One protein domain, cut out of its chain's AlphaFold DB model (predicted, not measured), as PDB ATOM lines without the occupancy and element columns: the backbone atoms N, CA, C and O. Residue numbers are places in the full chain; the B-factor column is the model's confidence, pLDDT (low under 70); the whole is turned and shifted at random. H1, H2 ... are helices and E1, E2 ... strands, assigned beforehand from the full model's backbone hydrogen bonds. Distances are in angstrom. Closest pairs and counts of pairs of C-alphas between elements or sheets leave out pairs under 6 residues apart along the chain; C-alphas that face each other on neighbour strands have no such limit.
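AT A GLANCE: This is residues 207 to 212 and 223 to 359 of the 616 residues of an uncharacterized protein of Sandaracinaceae bacterium (UniProt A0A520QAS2). Five helices form an elongated up-and-down bundle, each running against the one before, with H3 in the middle, H1 and H2 packed on one side of it and H4 and H5 on the other. The hairpin E1-E2 lies at one end of the long axis, where long E1 comes in past H2. The printed part has 143 residues, in the order E1 E2 H1 H2 E3 H3 H4 H5; the two-strand sheet is antiparallel and the class is mixed. It is compact, with a radius of gyration of the C-alphas of 16.7 A, and spans 59 by 32 by 29 A.

IN THESE COORDINATES: Start at C-alpha 207, (40.492, -3.532, 71.889). After the cut, find E1, residues 225 to 236, 35.2 A long, then E2, 239 to 242. H1, 248 to 261, is 19.9 A long; H2, 266 to 283, 25.7 A. E3 is 292 to 294. H3, 306 to 321, begins at (57.306, -0.467, 88.714) and is 22.4 A long. H4 is 325 to 336, 18.1 A; H5, 344 to 355, 16.3 A, ends at (65.288, 11.576, 107.804).

HOW THE PARTS SIT: Look first at the hub, H3. It touches H2 at Ala 311 and Ser 273, the closest C-alphas at 4.5 A, with a shallow tilt of 33 degrees, only just short of steep. Its closest C-alphas to H1 are Ala 307 and Val 252, 4.3 A; to H4, Val 316 and Ala 328, 4.3 A; to H5, Ala 320 and Ile 354, 5.2 A. H5 touches H4 with residues 350 to 354 alone. E1 and E2 pair through N 234 and O 241, 2.8 A. The closest C-alphas of E1 and H2 are His 227 and Gly 275, 6.0 A. Residues 293 to 294 of E3 pair with 297 to 298, antiparallel. Every O i to N i+4 pair is within hydrogen-bond range in H1, H2, H3 and H5, and 7 of 8 in H4.

THE WHOLE: The C-alphas farthest apart, of Pro 237 and Ala 359, are 59.6 A apart. Residues 213 to 222 are not printed, leaving 34.6 A between C-alphas 212 and 223. The link from E3 to H3 is long. Confidence is under 70 at residues 358 to 359.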
ATOM      1  N   ASP A 207      39.624  -4.026  72.955       88.06
ATOM      2  CA  ASP A 207      40.492  -3.532  71.889       88.06
ATOM      3  C   ASP A 207      39.746  -2.889  70.707       88.06
ATOM      4  O   ASP A 207      40.384  -2.496  69.724       88.06
ATOM      5  N   ASP A 208      38.438  -2.655  70.873       90.12
ATOM      6  CA  ASP A 208      37.530  -2.011  69.919       90.12
ATOM      7  C   ASP A 208      37.504  -2.741  68.554       90.12
ATOM      8  O   ASP A 208      37.368  -2.105  67.496       90.12
ATOM      9  N   ASP A 209      37.668  -4.071  68.548       87.69
ATOM     10  CA  ASP A 209      37.666  -4.892  67.331       87.69
ATOM     11  C   ASP A 209      36.263  -5.388  66.921       87.69
ATOM     12  O   ASP A 209      36.081  -5.925  65.821       87.69
ATOM     13  N   GLY A 210      35.251  -5.097  67.744       88.69
ATOM     14  CA  GLY A 210      33.855  -5.462  67.537       88.69
ATOM     15  C   GLY A 210      33.480  -6.844  68.075       88.69
ATOM     16  O   GLY A 210      32.329  -7.257  67.879       88.69
ATOM     17  N   HIS A 211      34.406  -7.550  68.727       87.50
ATOM     18  CA  HIS A 211      34.168  -8.804  69.431       87.50
ATOM     19  C   HIS A 211      34.188  -8.593  70.953       87.50
ATOM     20  O   HIS A 211      34.866  -7.720  71.482       87.50
ATOM     21  N   ASP A 212      33.385  -9.372  71.680       90.25
ATOM     22  CA  ASP A 212      33.364  -9.303  73.142       90.25
ATOM     23  C   ASP A 212      34.610  -9.993  73.714       90.25
ATOM     24  O   ASP A 212      34.801 -11.186  73.482       90.25
ATOM     25  N   ASP A 223      41.517  -6.190 105.474       87.12
ATOM     26  CA  ASP A 223      41.419  -5.163 106.522       87.12
ATOM     27  C   ASP A 223      40.195  -4.229 106.359       87.12
ATOM     28  O   ASP A 223      40.248  -3.032 106.641       87.12
ATOM     29  N   GLY A 224      39.075  -4.784 105.876       87.00
ATOM     30  CA  GLY A 224      37.831  -4.048 105.616       87.00
ATOM     31  C   GLY A 224      37.851  -3.165 104.361       87.00
ATOM     32  O   GLY A 224      36.906  -2.409 104.141       87.00
ATOM     33  N   GLN A 225      38.903  -3.243 103.544       89.06
ATOM     34  CA  GLN A 225      39.024  -2.550 102.264       89.06
ATOM     35  C   GLN A 225      38.893  -3.537 101.105       89.06
ATOM     36  O   GLN A 225      39.378  -4.663 101.189       89.06
ATOM     37  N   SER A 226      38.244  -3.098 100.025       94.25
ATOM     38  CA  SER A 226      38.185  -3.836  98.762       94.25
ATOM     39  C   SER A 226      39.157  -3.219  97.767       94.25
ATOM     40  O   SER A 226      39.181  -1.997  97.585       94.25
ATOM     41  N   HIS A 227      39.954  -4.060  97.123       95.44
ATOM     42  CA  HIS A 227      40.853  -3.675  96.047       95.44
ATOM     43  C   HIS A 227      40.564  -4.543  94.834       95.44
ATOM     44  O   HIS A 227      40.507  -5.763  94.949       95.44
ATOM     45  N   GLU A 228      40.403  -3.915  93.677       96.06
ATOM     46  CA  GLU A 228      40.036  -4.607  92.445       96.06
ATOM     47  C   GLU A 228      41.014  -4.245  91.327       96.06
ATOM     48  O   GLU A 228      41.619  -3.164  91.334       96.06
ATOM     49  N   VAL A 229      41.199  -5.186  90.406       96.88
ATOM     50  CA  VAL A 229      41.891  -4.990  89.131       96.88
ATOM     51  C   VAL A 229      41.229  -5.864  88.078       96.88
ATOM     52  O   VAL A 229      40.798  -6.985  88.363       96.88
ATOM     53  N   GLU A 230      41.117  -5.330  86.872       96.31
ATOM     54  CA  GLU A 230      40.600  -6.054  85.723       96.31
ATOM     55  C   GLU A 230      41.739  -6.770  85.004       96.31
ATOM     56  O   GLU A 230      42.837  -6.241  84.854       96.31
ATOM     57  N   LEU A 231      41.467  -7.996  84.578       95.75
ATOM     58  CA  LEU A 231      42.376  -8.834  83.815       95.75
ATOM     59  C   LEU A 231      41.649  -9.230  82.520       95.75
ATOM     60  O   LEU A 231      40.761 -10.087  82.570       95.75
ATOM     61  N   PRO A 232      41.959  -8.585  81.384       95.25
ATOM     62  CA  PRO A 232      41.355  -8.910  80.096       95.25
ATOM     63  C   PRO A 232      41.964 -10.165  79.458       95.25
ATOM     64  O   PRO A 232      43.179 -10.382  79.497       95.25
ATOM     65  N   TRP A 233      41.116 -10.966  78.822       93.88
ATOM     66  CA  TRP A 233      41.459 -12.012  77.863       93.88
ATOM     67  C   TRP A 233      40.786 -11.664  76.540       93.88
ATOM     68  O   TRP A 233      39.574 -11.809  76.408       93.88
ATOM     69  N   LEU A 234      41.600 -11.216  75.589       93.69
ATOM     70  CA  LEU A 234      41.171 -10.769  74.273       93.69
ATOM     71  C   LEU A 234      40.736 -11.964  73.423       93.69
ATOM     72  O   LEU A 234      41.460 -12.969  73.377       93.69
ATOM     73  N   ASP A 235      39.591 -11.870  72.753       90.88
ATOM     74  CA  ASP A 235      39.125 -12.914  71.845       90.88
ATOM     75  C   ASP A 235      39.906 -12.853  70.530       90.88
ATOM     76  O   ASP A 235      39.863 -11.890  69.770       90.88
ATOM     77  N   ARG A 236      40.700 -13.891  70.262       88.12
ATOM     78  CA  ARG A 236      41.516 -13.992  69.048       88.12
ATOM     79  C   ARG A 236      41.100 -15.228  68.258       88.12
ATOM     80  O   ARG A 236      40.647 -16.211  68.841       88.12
ATOM     81  N   PRO A 237      41.390 -15.295  66.945       83.31
ATOM     82  CA  PRO A 237      41.116 -16.496  66.148       83.31
ATOM     83  C   PRO A 237      41.730 -17.794  66.708       83.31
ATOM     84  O   PRO A 237      41.236 -18.887  66.439       83.31
ATOM     85  N   SER A 238      42.817 -17.695  67.482       79.06
ATOM     86  CA  SER A 238      43.466 -18.823  68.165       79.06
ATOM     87  C   SER A 238      42.871 -19.172  69.541       79.06
ATOM     88  O   SER A 238      43.368 -20.092  70.189       79.06
ATOM     89  N   GLY A 239      41.838 -18.459  69.992       85.44
ATOM     90  CA  GLY A 239      41.270 -18.511  71.338       85.44
ATOM     91  C   GLY A 239      41.631 -17.284  72.180       85.44
ATOM     92  O   GLY A 239      42.189 -16.314  71.676       85.44
ATOM     93  N   LEU A 240      41.339 -17.355  73.478       90.25
ATOM     94  CA  LEU A 240      41.552 -16.252  74.415       90.25
ATOM     95  C   LEU A 240      43.042 -15.960  74.644       90.25
ATOM     96  O   LEU A 240      43.814 -16.854  74.998       90.25
ATOM     97  N   ALA A 241      43.428 -14.692  74.514       91.38
ATOM     98  CA  ALA A 241      44.776 -14.201  74.774       91.38
ATOM     99  C   ALA A 241      44.757 -13.159  75.898       91.38
ATOM    100  O   ALA A 241      44.218 -12.070  75.739       91.38
ATOM    101  N   ARG A 242      45.365 -13.481  77.044       91.75
ATOM    102  CA  ARG A 242      45.475 -12.545  78.170       91.75
ATOM    103  C   ARG A 242      46.238 -11.283  77.757       91.75
ATOM    104  O   ARG A 242      47.309 -11.402  77.162       91.75
ATOM    105  N   ASP A 243      45.747 -10.116  78.161       92.06
ATOM    106  CA  ASP A 243      46.513  -8.875  78.071       92.06
ATOM    107  C   ASP A 243      47.777  -8.979  78.942       92.06
ATOM    108  O   ASP A 243      47.718  -9.277  80.142       92.06
ATOM    109  N   ALA A 244      48.938  -8.801  78.312       87.81
ATOM    110  CA  ALA A 244      50.235  -8.932  78.956       87.81
ATOM    111  C   ALA A 244      50.587  -7.720  79.832       87.81
ATOM    112  O   ALA A 244      51.335  -7.899  80.797       87.81
ATOM    113  N   ASP A 245      50.033  -6.541  79.531       91.88
ATOM    114  CA  ASP A 245      50.328  -5.295  80.246       91.88
ATOM    115  C   ASP A 245      49.602  -5.221  81.600       91.88
ATOM    116  O   ASP A 245      50.041  -4.518  82.517       91.88
ATOM    117  N   GLU A 246      48.523  -5.986  81.774       94.19
ATOM    118  CA  GLU A 246      47.811  -6.098  83.045       94.19
ATOM    119  C   GLU A 246      48.387  -7.218  83.937       94.19
ATOM    120  O   GLU A 246      48.815  -8.266  83.441       94.19
ATOM    121  N   PRO A 247      48.428  -7.052  85.276       96.06
ATOM    122  CA  PRO A 247      47.838  -5.957  86.055       96.06
ATOM    123  C   PRO A 247      48.741  -4.715  86.191       96.06
ATOM    124  O   PRO A 247      48.393  -3.774  86.905       96.06
ATOM    125  N   GLU A 248      49.944  -4.723  85.609       96.62
ATOM    126  CA  GLU A 248      50.957  -3.694  85.872       96.62
ATOM    127  C   GLU A 248      50.484  -2.304  85.432       96.62
ATOM    128  O   GLU A 248      50.624  -1.350  86.200       96.62
ATOM    129  N   ALA A 249      49.867  -2.179  84.255       95.62
ATOM    130  CA  ALA A 249      49.341  -0.910  83.757       95.62
ATOM    131  C   ALA A 249      48.342  -0.273  84.740       95.62
ATOM    132  O   ALA A 249      48.517   0.890  85.142       95.62
ATOM    133  N   THR A 250      47.356  -1.042  85.214       96.38
ATOM    134  CA  THR A 250      46.383  -0.566  86.206       96.38
ATOM    135  C   THR A 250      47.047  -0.221  87.543       96.38
ATOM    136  O   THR A 250      46.787   0.840  88.131       96.38
ATOM    137  N   LEU A 251      47.940  -1.078  88.043       97.88
ATOM    138  CA  LEU A 251      48.632  -0.844  89.313       97.88
ATOM    139  C   LEU A 251      49.547   0.393  89.254       97.88
ATOM    140  O   LEU A 251      49.638   1.142  90.237       97.88
ATOM    141  N   VAL A 252      50.181   0.667  88.107       97.56
ATOM    142  CA  VAL A 252      50.993   1.872  87.892       97.56
ATOM    143  C   VAL A 252      50.126   3.118  88.039       97.56
ATOM    144  O   VAL A 252      50.520   4.031  88.774       97.56
ATOM    145  N   GLU A 253      48.950   3.180  87.408       96.75
ATOM    146  CA  GLU A 253      48.103   4.372  87.516       96.75
ATOM    147  C   GLU A 253      47.606   4.586  88.950       96.75
ATOM    148  O   GLU A 253      47.701   5.701  89.476       96.75
ATOM    149  N   ARG A 254      47.212   3.518  89.651       97.38
ATOM    150  CA  ARG A 254      46.851   3.601  91.077       97.38
ATOM    151  C   ARG A 254      48.007   4.115  91.939       97.38
ATOM    152  O   ARG A 254      47.821   5.005  92.775       97.38
ATOM    153  N   SER A 255      49.234   3.656  91.684       97.00
ATOM    154  CA  SER A 255      50.426   4.152  92.387       97.00
ATOM    155  C   SER A 255      50.717   5.639  92.099       97.00
ATOM    156  O   SER A 255      51.165   6.374  92.988       97.00
ATOM    157  N   ARG A 256      50.419   6.127  90.882       96.31
ATOM    158  CA  ARG A 256      50.534   7.549  90.507       96.31
ATOM    159  C   ARG A 256      49.468   8.396  91.190       96.31
ATOM    160  O   ARG A 256      49.789   9.482  91.681       96.31
ATOM    161  N   VAL A 257      48.230   7.907  91.273       95.25
ATOM    162  CA  VAL A 257      47.154   8.539  92.050       95.25
ATOM    163  C   VAL A 257      47.582   8.693  93.511       95.25
ATOM    164  O   VAL A 257      47.507   9.800  94.053       95.25
ATOM    165  N   ALA A 258      48.109   7.631  94.127       95.94
ATOM    166  CA  ALA A 258      48.611   7.669  95.499       95.94
ATOM    167  C   ALA A 258      49.740   8.701  95.677       95.94
ATOM    168  O   ALA A 258      49.718   9.504  96.613       95.94
ATOM    169  N   LEU A 259      50.694   8.756  94.741       95.06
ATOM    170  CA  LEU A 259      51.778   9.741  94.762       95.06
ATOM    171  C   LEU A 259      51.252  11.186  94.707       95.06
ATOM    172  O   LEU A 259      51.732  12.038  95.459       95.06
ATOM    173  N   ARG A 260      50.255  11.475  93.855       95.62
ATOM    174  CA  ARG A 260      49.620  12.807  93.771       95.62
ATOM    175  C   ARG A 260      48.950  13.202  95.091       95.62
ATOM    176  O   ARG A 260      48.991  14.370  95.474       95.62
ATOM    177  N   GLN A 261      48.381  12.237  95.813       94.44
ATOM    178  CA  GLN A 261      47.720  12.462  97.102       94.44
ATOM    179  C   GLN A 261      48.697  12.673  98.264       94.44
ATOM    180  O   GLN A 261      48.320  13.289  99.258       94.44
ATOM    181  N   LEU A 262      49.947  12.223  98.146       93.62
ATOM    182  CA  LEU A 262      50.908  12.155  99.249       93.62
ATOM    183  C   LEU A 262      51.111  13.484 100.000       93.62
ATOM    184  O   LEU A 262      51.242  13.480 101.221       93.62
ATOM    185  N   ARG A 263      51.113  14.621  99.286       89.56
ATOM    186  CA  ARG A 263      51.280  15.953  99.900       89.56
ATOM    187  C   ARG A 263      50.037  16.442 100.645       89.56
ATOM    188  O   ARG A 263      50.177  17.128 101.647       89.56
ATOM    189  N   GLY A 264      48.840  16.141 100.135       91.81
ATOM    190  CA  GLY A 264      47.578  16.667 100.673       91.81
ATOM    191  C   GLY A 264      46.890  15.731 101.665       91.81
ATOM    192  O   GLY A 264      46.256  16.184 102.612       91.81
ATOM    193  N   ASN A 265      47.014  14.421 101.459       95.50
ATOM    194  CA  ASN A 265      46.435  13.393 102.311       95.50
ATOM    195  C   ASN A 265      47.352  12.154 102.347       95.50
ATOM    196  O   ASN A 265      47.109  11.171 101.637       95.50
ATOM    197  N   PRO A 266      48.410  12.178 103.178       93.50
ATOM    198  CA  PRO A 266      49.362  11.075 103.258       93.50
ATOM    199  C   PRO A 266      48.716   9.776 103.754       93.50
ATOM    200  O   PRO A 266      49.152   8.700 103.366       93.50
ATOM    201  N   ALA A 267      47.659   9.845 104.571       93.81
ATOM    202  CA  ALA A 267      46.959   8.651 105.047       93.81
ATOM    203  C   ALA A 267      46.255   7.908 103.900       93.81
ATOM    204  O   ALA A 267      46.393   6.693 103.784       93.81
ATOM    205  N   ARG A 268      45.562   8.641 103.016       94.56
ATOM    206  CA  ARG A 268      44.923   8.060 101.827       94.56
ATOM    207  C   ARG A 268      45.953   7.522 100.832       94.56
ATOM    208  O   ARG A 268      45.771   6.424 100.323       94.56
ATOM    209  N   ALA A 269      47.053   8.248 100.622       96.06
ATOM    210  CA  ALA A 269      48.147   7.795  99.762       96.06
ATOM    211  C   ALA A 269      48.771   6.474 100.248       96.06
ATOM    212  O   ALA A 269      49.063   5.596  99.434       96.06
ATOM    213  N   VAL A 270      48.953   6.323 101.566       95.94
ATOM    214  CA  VAL A 270      49.434   5.072 102.174       95.94
ATOM    215  C   VAL A 270      48.432   3.943 101.949       95.94
ATOM    216  O   VAL A 270      48.845   2.894 101.469       95.94
ATOM    217  N   ALA A 271      47.142   4.160 102.223       94.19
ATOM    218  CA  ALA A 271      46.111   3.135 102.036       94.19
ATOM    219  C   ALA A 271      46.012   2.668 100.571       94.19
ATOM    220  O   ALA A 271      46.027   1.471 100.299       94.19
ATOM    221  N   GLU A 272      46.005   3.602  99.616       95.38
ATOM    222  CA  GLU A 272      45.980   3.276  98.184       95.38
ATOM    223  C   GLU A 272      47.219   2.471  97.765       95.38
ATOM    224  O   GLU A 272      47.118   1.467  97.063       95.38
ATOM    225  N   SER A 273      48.397   2.872  98.251       97.75
ATOM    226  CA  SER A 273      49.651   2.170  97.960       97.75
ATOM    227  C   SER A 273      49.689   0.776  98.594       97.75
ATOM    228  O   SER A 273      50.179  -0.163  97.975       97.75
ATOM    229  N   GLN A 274      49.145   0.603  99.800       96.19
ATOM    230  CA  GLN A 274      49.004  -0.713 100.431       96.19
ATOM    231  C   GLN A 274      48.069  -1.626  99.629       96.19
ATOM    232  O   GLN A 274      48.380  -2.804  99.476       96.19
ATOM    233  N   GLY A 275      46.992  -1.082  99.051       96.12
ATOM    234  CA  GLY A 275      46.115  -1.821  98.141       96.12
ATOM    235  C   GLY A 275      46.824  -2.298  96.871       96.12
ATOM    236  O   GLY A 275      46.644  -3.445  96.466       96.12
ATOM    237  N   VAL A 276      47.686  -1.460  96.281       97.81
ATOM    238  CA  VAL A 276      48.533  -1.844  95.134       97.81
ATOM    239  C   VAL A 276      49.474  -2.995  95.499       97.81
ATOM    240  O   VAL A 276      49.536  -3.987  94.776       97.81
ATOM    241  N   LEU A 277      50.168  -2.896  96.638       97.12
ATOM    242  CA  LEU A 277      51.070  -3.953  97.109       97.12
ATOM    243  C   LEU A 277      50.319  -5.262  97.389       97.12
ATOM    244  O   LEU A 277      50.798  -6.331  97.022       97.12
ATOM    245  N   ALA A 278      49.133  -5.181  97.999       96.12
ATOM    246  CA  ALA A 278      48.313  -6.346  98.314       96.12
ATOM    247  C   ALA A 278      47.816  -7.066  97.049       96.12
ATOM    248  O   ALA A 278      47.862  -8.294  96.991       96.12
ATOM    249  N   LEU A 279      47.385  -6.320  96.025       97.44
ATOM    250  CA  LEU A 279      47.003  -6.904  94.737       97.44
ATOM    251  C   LEU A 279      48.197  -7.535  94.022       97.44
ATOM    252  O   LEU A 279      48.087  -8.671  93.573       97.44
ATOM    253  N   HIS A 280      49.342  -6.849  93.965       97.06
ATOM    254  CA  HIS A 280      50.559  -7.411  93.376       97.06
ATOM    255  C   HIS A 280      50.961  -8.724  94.069       97.06
ATOM    256  O   HIS A 280      51.209  -9.724  93.406       97.06
ATOM    257  N   GLU A 281      50.956  -8.762  95.404       95.50
ATOM    258  CA  GLU A 281      51.269  -9.968  96.183       95.50
ATOM    259  C   GLU A 281      50.275 -11.120  95.944       95.50
ATOM    260  O   GLU A 281      50.676 -12.284  95.880       95.50
ATOM    261  N   ALA A 282      48.981 -10.815  95.801       96.50
ATOM    262  CA  ALA A 282      47.938 -11.814  95.576       96.50
ATOM    263  C   ALA A 282      47.878 -12.322  94.124       96.50
ATOM    264  O   ALA A 282      47.423 -13.445  93.892       96.50
ATOM    265  N   LEU A 283      48.326 -11.535  93.148       96.44
ATOM    266  CA  LEU A 283      48.183 -11.855  91.727       96.44
ATOM    267  C   LEU A 283      49.477 -12.349  91.088       96.44
ATOM    268  O   LEU A 283      49.432 -13.293  90.302       96.44
ATOM    269  N   CYS A 284      50.612 -11.743  91.423       94.94
ATOM    270  CA  CYS A 284      51.889 -11.975  90.757       94.94
ATOM    271  C   CYS A 284      52.697 -13.084  91.437       94.94
ATOM    272  O   CYS A 284      52.650 -13.271  92.655       94.94
ATOM    273  N   ARG A 285      53.456 -13.845  90.647       91.81
ATOM    274  CA  ARG A 285      54.248 -14.989  91.127       91.81
ATOM    275  C   ARG A 285      55.530 -14.575  91.849       91.81
ATOM    276  O   ARG A 285      56.040 -15.340  92.663       91.81
ATOM    277  N   GLU A 286      56.065 -13.401  91.534       92.19
ATOM    278  CA  GLU A 286      57.391 -12.930  91.938       92.19
ATOM    279  C   GLU A 286      57.552 -12.808  93.465       92.19
ATOM    280  O   GLU A 286      58.580 -13.256  93.973       92.19
ATOM    281  N   PRO A 287      56.547 -12.331  94.232       88.75
ATOM    282  CA  PRO A 287      56.614 -12.322  95.696       88.75
ATOM    283  C   PRO A 287      56.510 -13.714  96.343       88.75
ATOM    284  O   PRO A 287      56.673 -13.841  97.554       88.75
ATOM    285  N   GLY A 288      56.178 -14.760  95.575       90.00
ATOM    286  CA  GLY A 288      56.045 -16.136  96.067       90.00
ATOM    287  C   GLY A 288      54.769 -16.426  96.869       90.00
ATOM    288  O   GLY A 288      54.640 -17.515  97.423       90.00
ATOM    289  N   ARG A 289      53.819 -15.482  96.936       92.19
ATOM    290  CA  ARG A 289      52.604 -15.571  97.773       92.19
ATOM    291  C   ARG A 289      51.287 -15.461  96.995       92.19
ATOM    292  O   ARG A 289      50.234 -15.259  97.602       92.19
ATOM    293  N   ALA A 290      51.341 -15.655  95.678       95.12
ATOM    294  CA  ALA A 290      50.189 -15.558  94.790       95.12
ATOM    295  C   ALA A 290      49.009 -16.439  95.230       95.12
ATOM    296  O   ALA A 290      49.171 -17.599  95.623       95.12
ATOM    297  N   ARG A 291      47.809 -15.881  95.097       95.38
ATOM    298  CA  ARG A 291      46.505 -16.500  95.349       95.38
ATOM    299  C   ARG A 291      45.811 -16.924  94.062       95.38
ATOM    300  O   ARG A 291      45.026 -17.864  94.103       95.38
ATOM    301  N   LEU A 292      46.109 -16.283  92.935       95.50
ATOM    302  CA  LEU A 292      45.615 -16.707  91.629       95.50
ATOM    303  C   LEU A 292      46.515 -17.802  91.048       95.50
ATOM    304  O   LEU A 292      47.734 -17.660  91.030       95.50
ATOM    305  N   ARG A 293      45.934 -18.884  90.540       93.50
ATOM    306  CA  ARG A 293      46.620 -19.891  89.718       93.50
ATOM    307  C   ARG A 293      46.058 -19.833  88.307       93.50
ATOM    308  O   ARG A 293      44.840 -19.839  88.156       93.50
ATOM    309  N   ILE A 294      46.936 -19.841  87.308       87.62
ATOM    310  CA  ILE A 294      46.571 -19.934  85.889       87.62
ATOM    311  C   ILE A 294      47.333 -21.106  85.285       87.62
ATOM    312  O   ILE A 294      48.557 -21.223  85.426       87.62
ATOM    313  N   GLY A 295      46.596 -22.036  84.680       76.69
ATOM    314  CA  GLY A 295      47.158 -23.296  84.215       76.69
ATOM    315  C   GLY A 295      47.894 -24.041  85.338       76.69
ATOM    316  O   GLY A 295      47.322 -24.359  86.386       76.69
ATOM    317  N   ARG A 296      49.185 -24.335  85.126       71.44
ATOM    318  CA  ARG A 296      50.024 -25.103  86.071       71.44
ATOM    319  C   ARG A 296      50.836 -24.241  87.047       71.44
ATOM    320  O   ARG A 296      51.451 -24.801  87.951       71.44
ATOM    321  N   GLY A 297      50.872 -22.920  86.870       76.25
ATOM    322  CA  GLY A 297      51.689 -22.006  87.675       76.25
ATOM    323  C   GLY A 297      50.868 -21.236  88.706       76.25
ATOM    324  O   GLY A 297      49.777 -20.760  88.401       76.25
ATOM    325  N   ALA A 298      51.392 -21.098  89.927       84.88
ATOM    326  CA  ALA A 298      50.849 -20.157  90.905       84.88
ATOM    327  C   ALA A 298      51.338 -18.737  90.577       84.88
ATOM    328  O   ALA A 298      52.545 -18.504  90.502       84.88
ATOM    329  N   GLY A 299      50.395 -17.814  90.410       91.94
ATOM    330  CA  GLY A 299      50.606 -16.412  90.071       91.94
ATOM    331  C   GLY A 299      50.738 -16.125  88.576       91.94
ATOM    332  O   GLY A 299      51.193 -16.959  87.791       91.94
ATOM    333  N   LEU A 300      50.361 -14.903  88.209       91.94
ATOM    334  CA  LEU A 300      50.690 -14.263  86.939       91.94
ATOM    335  C   LEU A 300      52.197 -14.010  86.869       91.94
ATOM    336  O   LEU A 300      52.827 -13.690  87.874       91.94
ATOM    337  N   SER A 301      52.779 -14.146  85.680       89.88
ATOM    338  CA  SER A 301      54.171 -13.760  85.437       89.88
ATOM    339  C   SER A 301      54.229 -12.259  85.168       89.88
ATOM    340  O   SER A 301      54.152 -11.853  84.013       89.88
ATOM    341  N   CYS A 302      54.319 -11.452  86.223       90.19
ATOM    342  CA  CYS A 302      54.298  -9.992  86.115       90.19
ATOM    343  C   CYS A 302      55.684  -9.402  85.809       90.19
ATOM    344  O   CYS A 302      55.787  -8.286  85.311       90.19
ATOM    345  N   GLY A 303      56.763 -10.139  86.095       89.88
ATOM    346  CA  GLY A 303      58.118  -9.595  86.057       89.88
ATOM    347  C   GLY A 303      58.359  -8.539  87.152       89.88
ATOM    348  O   GLY A 303      57.597  -8.447  88.114       89.88
ATOM    349  N   PRO A 304      59.453  -7.761  87.059       93.19
ATOM    350  CA  PRO A 304      59.708  -6.655  87.979       93.19
ATOM    351  C   PRO A 304      58.650  -5.545  87.846       93.19
ATOM    352  O   PRO A 304      58.530  -4.930  86.791       93.19
ATOM    353  N   SER A 305      57.935  -5.248  88.931       96.75
ATOM    354  CA  SER A 305      56.842  -4.272  88.974       96.75
ATOM    355  C   SER A 305      57.323  -2.870  89.370       96.75
ATOM    356  O   SER A 305      57.833  -2.645  90.478       96.75
ATOM    357  N   ASP A 306      57.114  -1.901  88.474       96.38
ATOM    358  CA  ASP A 306      57.306  -0.467  88.714       96.38
ATOM    359  C   ASP A 306      56.227   0.067  89.667       96.38
ATOM    360  O   ASP A 306      56.516   0.889  90.547       96.38
ATOM    361  N   ALA A 307      54.994  -0.430  89.538       97.38
ATOM    362  CA  ALA A 307      53.866  -0.092  90.395       97.38
ATOM    363  C   ALA A 307      54.128  -0.439  91.860       97.38
ATOM    364  O   ALA A 307      53.982   0.424  92.734       97.38
ATOM    365  N   ALA A 308      54.563  -1.673  92.136       97.31
ATOM    366  CA  ALA A 308      54.886  -2.114  93.488       97.31
ATOM    367  C   ALA A 308      56.053  -1.298  94.063       97.31
ATOM    368  O   ALA A 308      55.977  -0.817  95.198       97.31
ATOM    369  N   GLY A 309      57.080  -1.026  93.249       97.06
ATOM    370  CA  GLY A 309      58.211  -0.190  93.641       97.06
ATOM    371  C   GLY A 309      57.824   1.251  94.016       97.06
ATOM    372  O   GLY A 309      58.283   1.806  95.024       97.06
ATOM    373  N   ARG A 310      56.913   1.870  93.252       97.00
ATOM    374  CA  ARG A 310      56.328   3.185  93.584       97.00
ATOM    375  C   ARG A 310      55.478   3.125  94.842       97.00
ATOM    376  O   ARG A 310      55.603   4.003  95.695       97.00
ATOM    377  N   ALA A 311      54.622   2.116  94.953       97.94
ATOM    378  CA  ALA A 311      53.699   1.965  96.062       97.94
ATOM    379  C   ALA A 311      54.450   1.824  97.392       97.94
ATOM    380  O   ALA A 311      54.190   2.600  98.312       97.94
ATOM    381  N   VAL A 312      55.451   0.943  97.489       97.88
ATOM    382  CA  VAL A 312      56.247   0.802  98.721       97.88
ATOM    383  C   VAL A 312      56.984   2.099  99.073       97.88
ATOM    384  O   VAL A 312      56.953   2.537 100.223       97.88
ATOM    385  N   THR A 313      57.527   2.806  98.075       97.38
ATOM    386  CA  THR A 313      58.160   4.121  98.273       97.38
ATOM    387  C   THR A 313      57.159   5.150  98.817       97.38
ATOM    388  O   THR A 313      57.479   5.925  99.720       97.38
ATOM    389  N   ASN A 314      55.922   5.157  98.316       97.25
ATOM    390  CA  ASN A 314      54.853   6.023  98.816       97.25
ATOM    391  C   ASN A 314      54.422   5.651 100.241       97.25
ATOM    392  O   ASN A 314      54.163   6.559 101.035       97.25
ATOM    393  N   VAL A 315      54.392   4.359 100.595       97.69
ATOM    394  CA  VAL A 315      54.116   3.910 101.970       97.69
ATOM    395  C   VAL A 315      55.188   4.434 102.922       97.69
ATOM    396  O   VAL A 315      54.830   5.011 103.951       97.69
ATOM    397  N   VAL A 316      56.475   4.332 102.564       95.56
ATOM    398  CA  VAL A 316      57.579   4.887 103.368       95.56
ATOM    399  C   VAL A 316      57.378   6.382 103.592       95.56
ATOM    400  O   VAL A 316      57.305   6.850 104.730       95.56
ATOM    401  N   ARG A 317      57.237   7.140 102.501       94.50
ATOM    402  CA  ARG A 317      57.147   8.605 102.548       94.50
ATOM    403  C   ARG A 317      55.896   9.084 103.280       94.50
ATOM    404  O   ARG A 317      55.962  10.035 104.054       94.50
ATOM    405  N   GLY A 318      54.760   8.431 103.054       94.44
ATOM    406  CA  GLY A 318      53.487   8.796 103.669       94.44
ATOM    407  C   GLY A 318      53.443   8.458 105.155       94.44
ATOM    408  O   GLY A 318      52.930   9.247 105.945       94.44
ATOM    409  N   SER A 319      54.040   7.333 105.555       92.81
ATOM    410  CA  SER A 319      54.177   6.955 106.966       92.81
ATOM    411  C   SER A 319      55.121   7.909 107.698       92.81
ATOM    412  O   SER A 319      54.774   8.421 108.763       92.81
ATOM    413  N   ALA A 320      56.261   8.243 107.088       88.50
ATOM    414  CA  ALA A 320      57.215   9.209 107.627       88.50
ATOM    415  C   ALA A 320      56.594  10.608 107.809       88.50
ATOM    416  O   ALA A 320      56.683  11.183 108.895       88.50
ATOM    417  N   ALA A 321      55.867  11.112 106.805       87.81
ATOM    418  CA  ALA A 321      55.158  12.395 106.881       87.81
ATOM    419  C   ALA A 321      54.090  12.442 107.992       87.81
ATOM    420  O   ALA A 321      53.749  13.514 108.486       87.81
ATOM    421  N   ARG A 322      53.567  11.281 108.405       88.56
ATOM    422  CA  ARG A 322      52.596  11.137 109.504       88.56
ATOM    423  C   ARG A 322      53.247  10.896 110.870       88.56
ATOM    424  O   ARG A 322      52.527  10.656 111.836       88.56
ATOM    425  N   GLY A 323      54.579  10.889 110.956       78.81
ATOM    426  CA  GLY A 323      55.312  10.523 112.174       78.81
ATOM    427  C   GLY A 323      55.219   9.034 112.536       78.81
ATOM    428  O   GLY A 323      55.585   8.644 113.643       78.81
ATOM    429  N   GLN A 324      54.740   8.177 111.628       84.00
ATOM    430  CA  GLN A 324      54.602   6.731 111.832       84.00
ATOM    431  C   GLN A 324      55.899   6.011 111.469       84.00
ATOM    432  O   GLN A 324      56.003   5.312 110.462       84.00
ATOM    433  N   LEU A 325      56.915   6.223 112.296       78.25
ATOM    434  CA  LEU A 325      58.288   5.898 111.936       78.25
ATOM    435  C   LEU A 325      58.578   4.401 111.835       78.25
ATOM    436  O   LEU A 325      59.278   3.982 110.920       78.25
ATOM    437  N   LEU A 326      57.998   3.593 112.725       78.56
ATOM    438  CA  LEU A 326      58.127   2.135 112.654       78.56
ATOM    439  C   LEU A 326      57.534   1.597 111.347       78.56
ATOM    440  O   LEU A 326      58.226   0.907 110.611       78.56
ATOM    441  N   GLY A 327      56.320   2.030 110.988       83.81
ATOM    442  CA  GLY A 327      55.698   1.649 109.717       83.81
ATOM    443  C   GLY A 327      56.491   2.115 108.491       83.81
ATOM    444  O   GLY A 327      56.553   1.406 107.491       83.81
ATOM    445  N   ALA A 328      57.151   3.277 108.568       88.69
ATOM    446  CA  ALA A 328      58.035   3.748 107.505       88.69
ATOM    447  C   ALA A 328      59.300   2.879 107.366       88.69
ATOM    448  O   ALA A 328      59.719   2.592 106.248       88.69
ATOM    449  N   LEU A 329      59.891   2.444 108.484       84.19
ATOM    450  CA  LEU A 329      61.058   1.556 108.497       84.19
ATOM    451  C   LEU A 329      60.711   0.145 108.004       84.19
ATOM    452  O   LEU A 329      61.473  -0.415 107.219       84.19
ATOM    453  N   ASP A 330      59.558  -0.394 108.403       85.50
ATOM    454  CA  ASP A 330      59.068  -1.693 107.930       85.50
ATOM    455  C   ASP A 330      58.840  -1.662 106.411       85.50
ATOM    456  O   ASP A 330      59.284  -2.554 105.688       85.50
ATOM    457  N   ALA A 331      58.228  -0.589 105.896       92.75
ATOM    458  CA  ALA A 331      58.051  -0.396 104.461       92.75
ATOM    459  C   ALA A 331      59.384  -0.208 103.717       92.75
ATOM    460  O   ALA A 331      59.530  -0.692 102.599       92.75
ATOM    461  N   LEU A 332      60.373   0.452 104.329       89.88
ATOM    462  CA  LEU A 332      61.704   0.611 103.738       89.88
ATOM    463  C   LEU A 332      62.423  -0.741 103.640       89.88
ATOM    464  O   LEU A 332      63.044  -1.018 102.620       89.88
ATOM    465  N   ALA A 333      62.299  -1.606 104.650       86.19
ATOM    466  CA  ALA A 333      62.805  -2.976 104.577       86.19
ATOM    467  C   ALA A 333      62.079  -3.797 103.494       86.19
ATOM    468  O   ALA A 333      62.713  -4.556 102.764       86.19
ATOM    469  N   ALA A 334      60.768  -3.593 103.331       88.75
ATOM    470  CA  ALA A 334      59.972  -4.253 102.298       88.75
ATOM    471  C   ALA A 334      60.343  -3.837 100.859       88.75
ATOM    472  O   ALA A 334      59.921  -4.507  99.917       88.75
ATOM    473  N   MET A 335      61.146  -2.784 100.657       92.69
ATOM    474  CA  MET A 335      61.668  -2.426  99.328       92.69
ATOM    475  C   MET A 335      62.561  -3.524  98.728       92.69
ATOM    476  O   MET A 335      62.710  -3.571  97.513       92.69
ATOM    477  N   GLU A 336      63.101  -4.426  99.553       88.62
ATOM    478  CA  GLU A 336      63.917  -5.569  99.120       88.62
ATOM    479  C   GLU A 336      63.077  -6.819  98.769       88.62
ATOM    480  O   GLU A 336      63.620  -7.906  98.564       88.62
ATOM    481  N   THR A 337      61.745  -6.695  98.705       87.31
ATOM    482  CA  THR A 337      60.863  -7.802  98.303       87.31
ATOM    483  C   THR A 337      61.130  -8.194  96.841       87.31
ATOM    484  O   THR A 337      61.136  -7.319  95.967       87.31
ATOM    485  N   PRO A 338      61.307  -9.495  96.531       86.81
ATOM    486  CA  PRO A 338      61.457  -9.960  95.157       86.81
ATOM    487  C   PRO A 338      60.295  -9.519  94.260       86.81
ATOM    488  O   PRO A 338      59.128  -9.588  94.643       86.81
ATOM    489  N   GLY A 339      60.627  -9.074  93.049       89.19
ATOM    490  CA  GLY A 339      59.653  -8.571  92.079       89.19
ATOM    491  C   GLY A 339      59.413  -7.065  92.140       89.19
ATOM    492  O   GLY A 339      58.771  -6.543  91.242       89.19
ATOM    493  N   TYR A 340      59.937  -6.330  93.125       95.31
ATOM    494  CA  TYR A 340      59.806  -4.868  93.136       95.31
ATOM    495  C   TYR A 340      60.914  -4.214  92.307       95.31
ATOM    496  O   TYR A 340      62.101  -4.457  92.530       95.31
ATOM    497  N   LEU A 341      60.542  -3.335  91.372       95.31
ATOM    498  CA  LEU A 341      61.503  -2.524  90.630       95.31
ATOM    499  C   LEU A 341      61.858  -1.263  91.433       95.31
ATOM    500  O   LEU A 341      61.116  -0.278  91.454       95.31
ATOM    501  N   ILE A 342      63.012  -1.298  92.102       93.88
ATOM    502  CA  ILE A 342      63.533  -0.202  92.927       93.88
ATOM    503  C   ILE A 342      64.881   0.284  92.382       93.88
ATOM    504  O   ILE A 342      65.902  -0.403  92.493       93.88
ATOM    505  N   ASP A 343      64.887   1.503  91.846       91.19
ATOM    506  CA  ASP A 343      66.102   2.243  91.493       91.19
ATOM    507  C   ASP A 343      66.690   3.006  92.698       91.19
ATOM    508  O   ASP A 343      66.075   3.146  93.761       91.19
ATOM    509  N   ASP A 344      67.918   3.502  92.534       88.50
ATOM    510  CA  ASP A 344      68.628   4.236  93.587       88.50
ATOM    511  C   ASP A 344      67.960   5.568  93.938       88.50
ATOM    512  O   ASP A 344      68.009   5.997  95.093       88.50
ATOM    513  N   GLU A 345      67.276   6.194  92.979       89.62
ATOM    514  CA  GLU A 345      66.549   7.444  93.193       89.62
ATOM    515  C   GLU A 345      65.391   7.236  94.185       89.62
ATOM    516  O   GLU A 345      65.248   7.976  95.161       89.62
ATOM    517  N   ARG A 346      64.609   6.164  94.019       92.31
ATOM    518  CA  ARG A 346      63.541   5.762  94.948       92.31
ATOM    519  C   ARG A 346      64.077   5.397  96.319       92.31
ATOM    520  O   ARG A 346      63.489   5.826  97.315       92.31
ATOM    521  N   ARG A 347      65.200   4.669  96.397       90.44
ATOM    522  CA  ARG A 347      65.875   4.400  97.682       90.44
ATOM    523  C   ARG A 347      66.247   5.707  98.372       90.44
ATOM    524  O   ARG A 347      65.992   5.862  99.566       90.44
ATOM    525  N   GLN A 348      66.799   6.661  97.628       86.19
ATOM    526  CA  GLN A 348      67.167   7.964  98.164       86.19
ATOM    527  C   GLN A 348      65.938   8.757  98.629       86.19
ATOM    528  O   GLN A 348      65.968   9.311  99.727       86.19
ATOM    529  N   TYR A 349      64.837   8.771  97.870       88.00
ATOM    530  CA  TYR A 349      63.595   9.434  98.284       88.00
ATOM    531  C   TYR A 349      62.980   8.823  99.542       88.00
ATOM    532  O   TYR A 349      62.552   9.560 100.432       88.00
ATOM    533  N   ALA A 350      62.928   7.491  99.621       90.88
ATOM    534  CA  ALA A 350      62.430   6.774 100.788       90.88
ATOM    535  C   ALA A 350      63.282   7.092 102.022       90.88
ATOM    536  O   ALA A 350      62.749   7.450 103.074       90.88
ATOM    537  N   ARG A 351      64.614   7.054 101.867       85.06
ATOM    538  CA  ARG A 351      65.536   7.376 102.953       85.06
ATOM    539  C   ARG A 351      65.399   8.829 103.398       85.06
ATOM    540  O   ARG A 351      65.185   9.099 104.571       85.06
ATOM    541  N   ARG A 352      65.437   9.773 102.462       84.00
ATOM    542  CA  ARG A 352      65.297  11.199 102.764       84.00
ATOM    543  C   ARG A 352      64.013  11.500 103.540       84.00
ATOM    544  O   ARG A 352      64.063  12.241 104.514       84.00
ATOM    545  N   ALA A 353      62.888  10.887 103.168       86.12
ATOM    546  CA  ALA A 353      61.616  11.121 103.849       86.12
ATOM    547  C   ALA A 353      61.606  10.653 105.310       86.12
ATOM    548  O   ALA A 353      61.016  11.324 106.151       86.12
ATOM    549  N   ILE A 354      62.261   9.532 105.630       82.44
ATOM    550  CA  ILE A 354      62.414   9.083 107.021       82.44
ATOM    551  C   ILE A 354      63.326  10.062 107.797       82.44
ATOM    552  O   ILE A 354      63.071  10.310 108.970       82.44
ATOM    553  N   GLY A 355      64.346  10.652 107.159       72.31
ATOM    554  CA  GLY A 355      65.288  11.576 107.804       72.31
ATOM    555  C   GLY A 355      64.674  12.949 108.067       72.31
ATOM    556  O   GLY A 355      64.988  13.591 109.060       72.31
ATOM    557  N   GLU A 356      63.745  13.365 107.207       75.69
ATOM    558  CA  GLU A 356      62.927  14.571 107.372       75.69
ATOM    559  C   GLU A 356      61.701  14.340 108.282       75.69
ATOM    560  O   GLU A 356      60.934  15.274 108.530       75.69
ATOM    561  N   ALA A 357      61.470  13.113 108.769       72.88
ATOM    562  CA  ALA A 357      60.305  12.808 109.592       72.88
ATOM    563  C   ALA A 357      60.374  13.562 110.934       72.88
ATOM    564  O   ALA A 357      61.427  13.574 111.565       72.88
ATOM    565  N   PRO A 358      59.255  14.093 111.463       61.28
ATOM    566  CA  PRO A 358      59.255  14.849 112.725       61.28
ATOM    567  C   PRO A 358      59.819  14.092 113.942       61.28
ATOM    568  O   PRO A 358      60.249  14.712 114.908       61.28
ATOM    569  N   ALA A 359      59.797  12.754 113.905       58.62
ATOM    570  CA  ALA A 359      60.320  11.877 114.955       58.62
ATOM    571  C   ALA A 359      61.795  11.457 114.747       58.62
ATOM    572  O   ALA A 359      62.362  10.788 115.616       58.62
TER     573      ALA A 359